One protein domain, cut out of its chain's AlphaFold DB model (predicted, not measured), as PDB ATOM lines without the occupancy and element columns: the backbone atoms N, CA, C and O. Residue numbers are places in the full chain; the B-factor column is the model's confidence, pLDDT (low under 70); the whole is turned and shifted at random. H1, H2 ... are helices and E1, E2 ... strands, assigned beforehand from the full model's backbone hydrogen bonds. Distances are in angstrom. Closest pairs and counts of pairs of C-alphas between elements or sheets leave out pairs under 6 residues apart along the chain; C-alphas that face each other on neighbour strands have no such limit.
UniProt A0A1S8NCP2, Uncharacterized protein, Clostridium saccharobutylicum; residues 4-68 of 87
ATOM      1  N   ILE A   4     193.604 242.878 204.717       76.44
ATOM      2  CA  ILE A   4     194.799 242.475 205.453       76.44
ATOM      3  C   ILE A   4     195.713 243.695 205.517       76.44
ATOM      4  O   ILE A   4     196.145 244.216 204.487       76.44
ATOM      5  N   TYR A   5     196.008 244.153 206.733       79.38
ATOM      6  CA  TYR A   5     196.934 245.257 206.968       79.38
ATOM      7  C   TYR A   5     198.362 244.720 207.112       79.38
ATOM      8  O   TYR A   5     198.663 243.968 208.045       79.38
ATOM      9  N   ILE A   6     199.251 245.092 206.188       77.62
ATOM     10  CA  ILE A   6     200.580 244.473 206.066       77.62
ATOM     11  C   ILE A   6     201.460 244.736 207.289       77.62
ATOM     12  O   ILE A   6     202.126 243.819 207.772       77.62
ATOM     13  N   LYS A   7     201.377 245.927 207.896       76.06
ATOM     14  CA  LYS A   7     202.083 246.214 209.157       76.06
ATOM     15  C   LYS A   7     201.684 245.299 210.316       76.06
ATOM     16  O   LYS A   7     202.522 245.041 211.178       76.06
ATOM     17  N   ASN A   8     200.457 244.776 210.349       75.31
ATOM     18  CA  ASN A   8     200.068 243.792 211.366       75.31
ATOM     19  C   ASN A   8     200.716 242.434 211.093       75.31
ATOM     20  O   ASN A   8     201.235 241.815 212.016       75.31
ATOM     21  N   ILE A   9     200.754 242.005 209.829       74.75
ATOM     22  CA  ILE A   9     201.441 240.778 209.409       74.75
ATOM     23  C   ILE A   9     202.941 240.853 209.745       74.75
ATOM     24  O   ILE A   9     203.458 239.945 210.394       74.75
ATOM     25  N   LEU A  10     203.611 241.964 209.414       73.88
ATOM     26  CA  LEU A  10     205.010 242.236 209.781       73.88
ATOM     27  C   LEU A  10     205.242 242.251 211.305       73.88
ATOM     28  O   LEU A  10     206.253 241.732 211.775       73.88
ATOM     29  N   LYS A  11     204.313 242.814 212.095       72.25
ATOM     30  CA  LYS A  11     204.403 242.830 213.568       72.25
ATOM     31  C   LYS A  11     204.220 241.451 214.202       72.25
ATOM     32  O   LYS A  11     204.957 241.121 215.130       72.25
ATOM     33  N   ILE A  12     203.243 240.669 213.735       68.25
ATOM     34  CA  ILE A  12     202.961 239.326 214.264       68.25
ATOM     35  C   ILE A  12     204.134 238.393 213.931       68.25
ATOM     36  O   ILE A  12     204.653 237.703 214.809       68.25
ATOM     37  N   TYR A  13     204.635 238.443 212.695       66.00
ATOM     38  CA  TYR A  13     205.782 237.657 212.247       66.00
ATOM     39  C   TYR A  13     207.128 238.371 212.433       66.00
ATOM     40  O   TYR A  13     207.889 238.599 211.487       66.00
ATOM     41  N   LYS A  14     207.529 238.576 213.693       61.25
ATOM     42  CA  LYS A  14     208.942 238.884 214.004       61.25
ATOM     43  C   LYS A  14     209.912 237.823 213.444       61.25
ATOM     44  O   LYS A  14     211.054 238.158 213.127       61.25
ATOM     45  N   MET A  15     209.437 236.584 213.271       65.25
ATOM     46  CA  MET A  15     210.171 235.418 212.754       65.25
ATOM     47  C   MET A  15     210.258 235.299 211.219       65.25
ATOM     48  O   MET A  15     210.793 234.304 210.736       65.25
ATOM     49  N   PHE A  16     209.761 236.257 210.423       70.12
ATOM     50  CA  PHE A  16     210.033 236.216 208.979       70.12
ATOM     51  C   PHE A  16     211.534 236.314 208.684       70.12
ATOM     52  O   PHE A  16     212.260 237.067 209.348       70.12
ATOM     53  N   SER A  17     211.977 235.577 207.655       73.69
ATOM     54  CA  SER A  17     213.325 235.722 207.104       73.69
ATOM     55  C   SER A  17     213.542 237.159 206.619       73.69
ATOM     56  O   SER A  17     212.584 237.872 206.317       73.69
ATOM     57  N   GLN A  18     214.798 237.598 206.522       78.19
ATOM     58  CA  GLN A  18     215.113 238.944 206.030       78.19
ATOM     59  C   GLN A  18     214.488 239.197 204.646       78.19
ATOM     60  O   GLN A  18     213.771 240.176 204.475       78.19
ATOM     61  N   ARG A  19     214.600 238.223 203.735       78.00
ATOM     62  CA  ARG A  19     213.975 238.255 202.406       78.00
ATOM     63  C   ARG A  19     212.441 238.313 202.448       78.00
ATOM     64  O   ARG A  19     211.840 239.028 201.656       78.00
ATOM     65  N   GLN A  20     211.787 237.606 203.372       75.75
ATOM     66  CA  GLN A  20     210.328 237.702 203.560       75.75
ATOM     67  C   GLN A  20     209.901 239.079 204.094       75.75
ATOM     68  O   GLN A  20     208.856 239.587 203.690       75.75
ATOM     69  N   LYS A  21     210.715 239.707 204.955       78.44
ATOM     70  CA  LYS A  21     210.486 241.084 205.425       78.44
ATOM     71  C   LYS A  21     210.635 242.085 204.283       78.44
ATOM     72  O   LYS A  21     209.693 242.825 204.048       78.44
ATOM     73  N   GLU A  22     211.720 242.020 203.511       83.50
ATOM     74  CA  GLU A  22     211.936 242.884 202.338       83.50
ATOM     75  C   GLU A  22     210.790 242.770 201.318       83.50
ATOM     76  O   GLU A  22     210.312 243.771 200.785       83.50
ATOM     77  N   ILE A  23     210.296 241.553 201.064       81.00
ATOM     78  CA  ILE A  23     209.139 241.324 200.189       81.00
ATOM     79  C   ILE A  23     207.876 242.001 200.754       81.00
ATOM     80  O   ILE A  23     207.173 242.686 200.014       81.00
ATOM     81  N   LEU A  24     207.592 241.867 202.055       78.31
ATOM     82  CA  LEU A  24     206.435 242.519 202.684       78.31
ATOM     83  C   LEU A  24     206.569 244.037 202.808       78.31
ATOM     84  O   LEU A  24     205.561 244.726 202.714       78.31
ATOM     85  N   GLU A  25     207.772 244.569 203.003       82.25
ATOM     86  CA  GLU A  25     208.020 246.013 203.067       82.25
ATOM     87  C   GLU A  25     207.850 246.664 201.688       82.25
ATOM     88  O   GLU A  25     207.208 247.706 201.579       82.25
ATOM     89  N   ASN A  26     208.309 246.015 200.612       82.31
ATOM     90  CA  ASN A  26     208.017 246.445 199.237       82.31
ATOM     91  C   ASN A  26     206.507 246.435 198.925       82.31
ATOM     92  O   ASN A  26     205.999 247.310 198.218       82.31
ATOM     93  N   VAL A  27     205.773 245.475 199.491       79.50
ATOM     94  CA  VAL A  27     204.312 245.391 199.389       79.50
ATOM     95  C   VAL A  27     203.631 246.498 200.225       79.50
ATOM     96  O   VAL A  27     202.828 247.241 199.669       79.50
ATOM     97  N   ASP A  28     204.004 246.720 201.495       80.62
ATOM     98  CA  ASP A  28     203.460 247.804 202.352       80.62
ATOM     99  C   ASP A  28     203.705 249.209 201.769       80.62
ATOM    100  O   ASP A  28     202.829 250.075 201.836       80.62
ATOM    101  N   ASN A  29     204.873 249.419 201.146       78.56
ATOM    102  CA  ASN A  29     205.222 250.651 200.433       78.56
ATOM    103  C   ASN A  29     204.335 250.899 199.202       78.56
ATOM    104  O   ASN A  29     204.096 252.049 198.841       78.56
ATOM    105  N   THR A  30     203.839 249.834 198.565       78.12
ATOM    106  CA  THR A  30     202.957 249.929 197.394       78.12
ATOM    107  C   THR A  30     201.511 250.202 197.816       78.12
ATOM    108  O   THR A  30     200.840 251.052 197.229       78.12
ATOM    109  N   ARG A  31     201.013 249.507 198.848       75.69
ATOM    110  CA  ARG A  31     199.691 249.748 199.448       75.69
ATOM    111  C   ARG A  31     199.653 249.210 200.879       75.69
ATOM    112  O   ARG A  31     200.164 248.143 201.177       75.69
ATOM    113  N   LYS A  32     198.967 249.909 201.781       72.88
ATOM    114  CA  LYS A  32     198.847 249.477 203.190       72.88
ATOM    115  C   LYS A  32     197.882 248.302 203.392       72.88
ATOM    116  O   LYS A  32     198.103 247.452 204.253       72.88
ATOM    117  N   PHE A  33     196.805 248.277 202.610       77.62
ATOM    118  CA  PHE A  33     195.712 247.311 202.720       77.62
ATOM    119  C   PHE A  33     195.627 246.464 201.458       77.62
ATOM    120  O   PHE A  33     195.545 247.008 200.355       77.62
ATOM    121  N   TYR A  34     195.600 245.147 201.638       79.00
ATOM    122  CA  TYR A  34     195.438 244.179 200.561       79.00
ATOM    123  C   TYR A  34     194.394 243.132 200.923       79.00
ATOM    124  O   TYR A  34     194.307 242.681 202.061       79.00
ATOM    125  N   THR A  35     193.642 242.666 199.940       81.50
ATOM    126  CA  THR A  35     192.930 241.391 200.038       81.50
ATOM    127  C   THR A  35     193.908 240.223 199.899       81.50
ATOM    128  O   THR A  35     195.008 240.355 199.357       81.50
ATOM    129  N   PHE A  36     193.490 239.032 200.338       79.44
ATOM    130  CA  PHE A  36     194.297 237.819 200.164       79.44
ATOM    131  C   PHE A  36     194.616 237.525 198.685       79.44
ATOM    132  O   PHE A  36     195.715 237.071 198.388       79.44
ATOM    133  N   MET A  37     193.703 237.829 197.750       80.62
ATOM    134  CA  MET A  37     193.949 237.651 196.310       80.62
ATOM    135  C   MET A  37     195.016 238.605 195.767       80.62
ATOM    136  O   MET A  37     195.879 238.163 195.013       80.62
ATOM    137  N   GLU A  38     194.989 239.884 196.149       82.88
ATOM    138  CA  GLU A  38     195.992 240.854 195.690       82.88
ATOM    139  C   GLU A  38     197.379 240.525 196.260       82.88
ATOM    140  O   GLU A  38     198.367 240.558 195.528       82.88
ATOM    141  N   LEU A  39     197.451 240.099 197.529       79.75
ATOM    142  CA  LEU A  39     198.670 239.519 198.099       79.75
ATOM    143  C   LEU A  39     199.118 238.283 197.315       79.75
ATOM    144  O   LEU A  39     200.291 238.173 196.977       79.75
ATOM    145  N   GLN A  40     198.202 237.369 196.983       82.12
ATOM    146  CA  GLN A  40     198.535 236.155 196.240       82.12
ATOM    147  C   GLN A  40     199.091 236.452 194.840       82.12
ATOM    148  O   GLN A  40     199.971 235.724 194.388       82.12
ATOM    149  N   GLN A  41     198.623 237.516 194.180       83.19
ATOM    150  CA  GLN A  41     199.162 237.992 192.902       83.19
ATOM    151  C   GLN A  41     200.533 238.663 193.071       83.19
ATOM    152  O   GLN A  41     201.479 238.287 192.380       83.19
ATOM    153  N   ALA A  42     200.679 239.591 194.022       77.81
ATOM    154  CA  ALA A  42     201.945 240.287 194.285       77.81
ATOM    155  C   ALA A  42     203.082 239.331 194.702       77.81
ATOM    156  O   ALA A  42     204.251 239.576 194.416       77.81
ATOM    157  N   LEU A  43     202.732 238.226 195.362       76.12
ATOM    158  CA  LEU A  43     203.657 237.252 195.943       76.12
ATOM    159  C   LEU A  43     203.794 235.962 195.108       76.12
ATOM    160  O   LEU A  43     204.480 235.029 195.525       76.12
ATOM    161  N   GLN A  44     203.162 235.873 193.931       70.75
ATOM    162  CA  GLN A  44     203.039 234.614 193.178       70.75
ATOM    163  C   GLN A  44     204.371 234.076 192.616       70.75
ATOM    164  O   GLN A  44     204.482 232.878 192.333       70.75
ATOM    165  N   VAL A  45     205.358 234.965 192.445       67.94
ATOM    166  CA  VAL A  45     206.616 234.729 191.712       67.94
ATOM    167  C   VAL A  45     207.778 234.194 192.559       67.94
ATOM    168  O   VAL A  45     208.684 233.588 191.994       67.94
ATOM    169  N   ASP A  46     207.771 234.360 193.887       72.31
ATOM    170  CA  ASP A  46     208.865 233.900 194.762       72.31
ATOM    171  C   ASP A  46     208.431 232.686 195.610       72.31
ATOM    172  O   ASP A  46     207.349 232.648 196.201       72.31
ATOM    173  N   LYS A  47     209.291 231.662 195.683       75.44
ATOM    174  CA  LYS A  47     209.032 230.434 196.449       75.44
ATOM    175  C   LYS A  47     208.875 230.714 197.952       75.44
ATOM    176  O   LYS A  47     207.959 230.166 198.560       75.44
ATOM    177  N   GLN A  48     209.688 231.605 198.527       73.25
ATOM    178  CA  GLN A  48     209.565 232.000 199.937       73.25
ATOM    179  C   GLN A  48     208.290 232.805 200.201       73.25
ATOM    180  O   GLN A  48     207.763 232.778 201.316       73.25
ATOM    181  N   ALA A  49     207.788 233.512 199.186       76.31
ATOM    182  CA  ALA A  49     206.563 234.292 199.271       76.31
ATOM    183  C   ALA A  49     205.301 233.403 199.236       76.31
ATOM    184  O   ALA A  49     204.314 233.728 199.894       76.31
ATOM    185  N   LYS A  50     205.351 232.227 198.588       78.50
ATOM    186  CA  LYS A  50     204.305 231.190 198.712       78.50
ATOM    187  C   LYS A  50     204.208 230.606 200.124       78.50
ATOM    188  O   LYS A  50     203.111 230.537 200.670       78.50
ATOM    189  N   GLU A  51     205.335 230.256 200.745       79.00
ATOM    190  CA  GLU A  51     205.352 229.798 202.148       79.00
ATOM    191  C   GLU A  51     204.832 230.884 203.109       79.00
ATOM    192  O   GLU A  51     204.168 230.604 204.108       79.00
ATOM    193  N   MET A  52     205.101 232.151 202.784       78.94
ATOM    194  CA  MET A  52     204.620 233.314 203.527       78.94
ATOM    195  C   MET A  52     203.111 233.562 203.341       78.94
ATOM    196  O   MET A  52     202.425 233.901 204.304       78.94
ATOM    197  N   LEU A  53     202.570 233.355 202.136       81.56
ATOM    198  CA  LEU A  53     201.131 233.421 201.847       81.56
ATOM    199  C   LEU A  53     200.330 232.396 202.647       81.56
ATOM    200  O   LEU A  53     199.268 232.724 203.173       81.56
ATOM    201  N   GLU A  54     200.825 231.163 202.745       81.19
ATOM    202  CA  GLU A  54     200.154 230.099 203.494       81.19
ATOM    203  C   GLU A  54     200.088 230.434 204.994       81.19
ATOM    204  O   GLU A  54     199.029 230.369 205.617       81.19
ATOM    205  N   LYS A  55     201.193 230.957 205.531       77.06
ATOM    206  CA  LYS A  55     201.286 231.550 206.871       77.06
ATOM    207  C   LYS A  55     200.285 232.694 207.102       77.06
ATOM    208  O   LYS A  55     199.547 232.684 208.087       77.06
ATOM    209  N   ILE A  56     200.177 233.640 206.165       78.19
ATOM    210  CA  ILE A  56     199.177 234.723 206.217       78.19
ATOM    211  C   ILE A  56     197.746 234.166 206.180       78.19
ATOM    212  O   ILE A  56     196.889 234.637 206.927       78.19
ATOM    213  N   ARG A  57     197.478 233.143 205.358       80.12
ATOM    214  CA  ARG A  57     196.163 232.489 205.262       80.12
ATOM    215  C   ARG A  57     195.724 231.913 206.607       80.12
ATOM    216  O   ARG A  57     194.592 232.158 207.019       80.12
ATOM    217  N   PHE A  58     196.619 231.213 207.306       78.06
ATOM    218  CA  PHE A  58     196.337 230.692 208.645       78.06
ATOM    219  C   PHE A  58     196.005 231.821 209.637       78.06
ATOM    220  O   PHE A  58     194.995 231.724 210.330       78.06
ATOM    221  N   ILE A  59     196.745 232.940 209.645       73.00
ATOM    222  CA  ILE A  59     196.399 234.116 210.476       73.00
ATOM    223  C   ILE A  59     195.003 234.667 210.147       73.00
ATOM    224  O   ILE A  59     194.212 234.920 211.054       73.00
ATOM    225  N   VAL A  60     194.670 234.842 208.866       72.88
ATOM    226  CA  VAL A  60     193.376 235.406 208.427       72.88
ATOM    227  C   VAL A  60     192.192 234.494 208.790       72.88
ATOM    228  O   VAL A  60     191.072 234.982 209.003       72.88
ATOM    229  N   ASN A  61     192.446 233.189 208.912       75.62
ATOM    230  CA  ASN A  61     191.517 232.187 209.435       75.62
ATOM    231  C   ASN A  61     191.479 232.110 210.975       75.62
ATOM    232  O   ASN A  61     190.559 231.508 211.519       75.62
ATOM    233  N   GLY A  62     192.441 232.712 211.682       70.56
ATOM    234  CA  GLY A  62     192.601 232.592 213.136       70.56
ATOM    235  C   GLY A  62     193.368 231.344 213.599       70.56
ATOM    236  O   GLY A  62     193.435 231.076 214.794       70.56
ATOM    237  N   GLU A  63     193.977 230.596 212.678       76.69
ATOM    238  CA  GLU A  63     194.727 229.354 212.909       76.69
ATOM    239  C   GLU A  63     196.206 229.632 213.259       76.69
ATOM    240  O   GLU A  63     197.120 229.067 212.658       76.69
ATOM    241  N   TYR A  64     196.454 230.535 214.214       71.81
ATOM    242  CA  TYR A  64     197.795 231.046 214.557       71.81
ATOM    243  C   TYR A  64     198.833 229.937 214.828       71.81
ATOM    244  O   TYR A  64     199.961 230.021 214.343       71.81
ATOM    245  N   GLU A  65     198.435 228.853 215.502       70.44
ATOM    246  CA  GLU A  65     199.306 227.703 215.787       70.44
ATOM    247  C   GLU A  65     199.832 227.029 214.508       70.44
ATOM    248  O   GLU A  65     201.034 226.799 214.383       70.44
ATOM    249  N   LYS A  66     198.969 226.798 213.504       71.38
ATOM    250  CA  LYS A  66     199.381 226.278 212.181       71.38
ATOM    251  C   LYS A  66     200.264 227.267 211.429       71.38
ATOM    252  O   LYS A  66     201.132 226.881 210.652       71.38
ATOM    253  N   ALA A  67     200.050 228.552 211.685       65.19
ATOM    254  CA  ALA A  67     200.841 229.644 211.147       65.19
ATOM    255  C   ALA A  67     202.259 229.718 211.771       65.19
ATOM    256  O   ALA A  67     203.097 230.492 211.296       65.19
ATOM    257  N   GLY A  68     202.551 228.924 212.812       65.06
ATOM    258  CA  GLY A  68     203.832 228.927 213.521       65.06
ATOM    259  C   GLY A  68     204.067 230.193 214.346       65.06
ATOM    260  O   GLY A  68     205.213 230.545 214.616       65.06
TER     261      GLY A  68
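What this domain is: This is residues 4 to 68 of the 87 residues of an uncharacterized protein of Clostridium saccharobutylicum (UniProt A0A1S8NCP2). Two helical hairpins pack on each other crosswise, H1 with H2 over H3 with H4, with the longest helix, H4, nearest the middle. The short strand E1 lies between the two hairpins along the chain, and the short stretch of residues 4 to 5, before H1, is paired with residues 33 to 34 of E1. The printed part has 65 residues, with four named helices and one named strand in the order H1, H2, E1, H3, H4, and the class is mostly helix. It is compact, with a radius of gyration of the C-alphas of 10.5 A, and rounded, spanning 28 by 22 by 21 A.

How they stand to each other: H4, residues 47 to 61, and H3, residues 36 to 42, form a hairpin and only just touch, with 3 pairs of C-alphas within 8 A. Their closest C-alphas, of Gln 40 and Leu 53, are 6.8 A apart, and they run opposite ways at a shallow tilt of 14 degrees. H4 touches H2, residues 18 to 30, with residues 48 to 52 alone; the closest C-alphas, of Gln 20 and Ala 49, are 6.6 A apart. The tilt is steep at 68 degrees, only just short of about perpendicular. H2 and H1, residues 6 to 12, touch as a hairpin, closest at the C-alphas of Ile 6 and Asp 28, 5.8 A apart, opposite ways at a shallow tilt of 34 degrees, only just short of steep. H1 and H4 are close but not clearly touching, about perpendicular at 81 degrees, with the closest C-alphas, of Ile 9 and Ile 56, 7.2 A apart. E1, residues 33 to 35, pairs with no named strand and is apart from H4. In H1, H2, H3 and H4 every O i to N i+4 pair is within hydrogen-bond range.

Where its parts are: H4 is 21.9 A long, ending at C-alpha 61 at (191.517, 232.187, 209.435). H2 is 18.5 A long; H1, which begins at C-alpha 6 at (200.580, 244.473, 206.066), and H3 are each 10.0 A, and E1 is 7.1 A.

The domain as a whole: The two C-alphas farthest apart, of Thr 30 and Glu 65, are 29.1 A apart. The printed part has no cut, and the four links are tight. Mean pLDDT of the printed part is 75.9; residues 12 to 15, 45 and 67 to 68 are under 70.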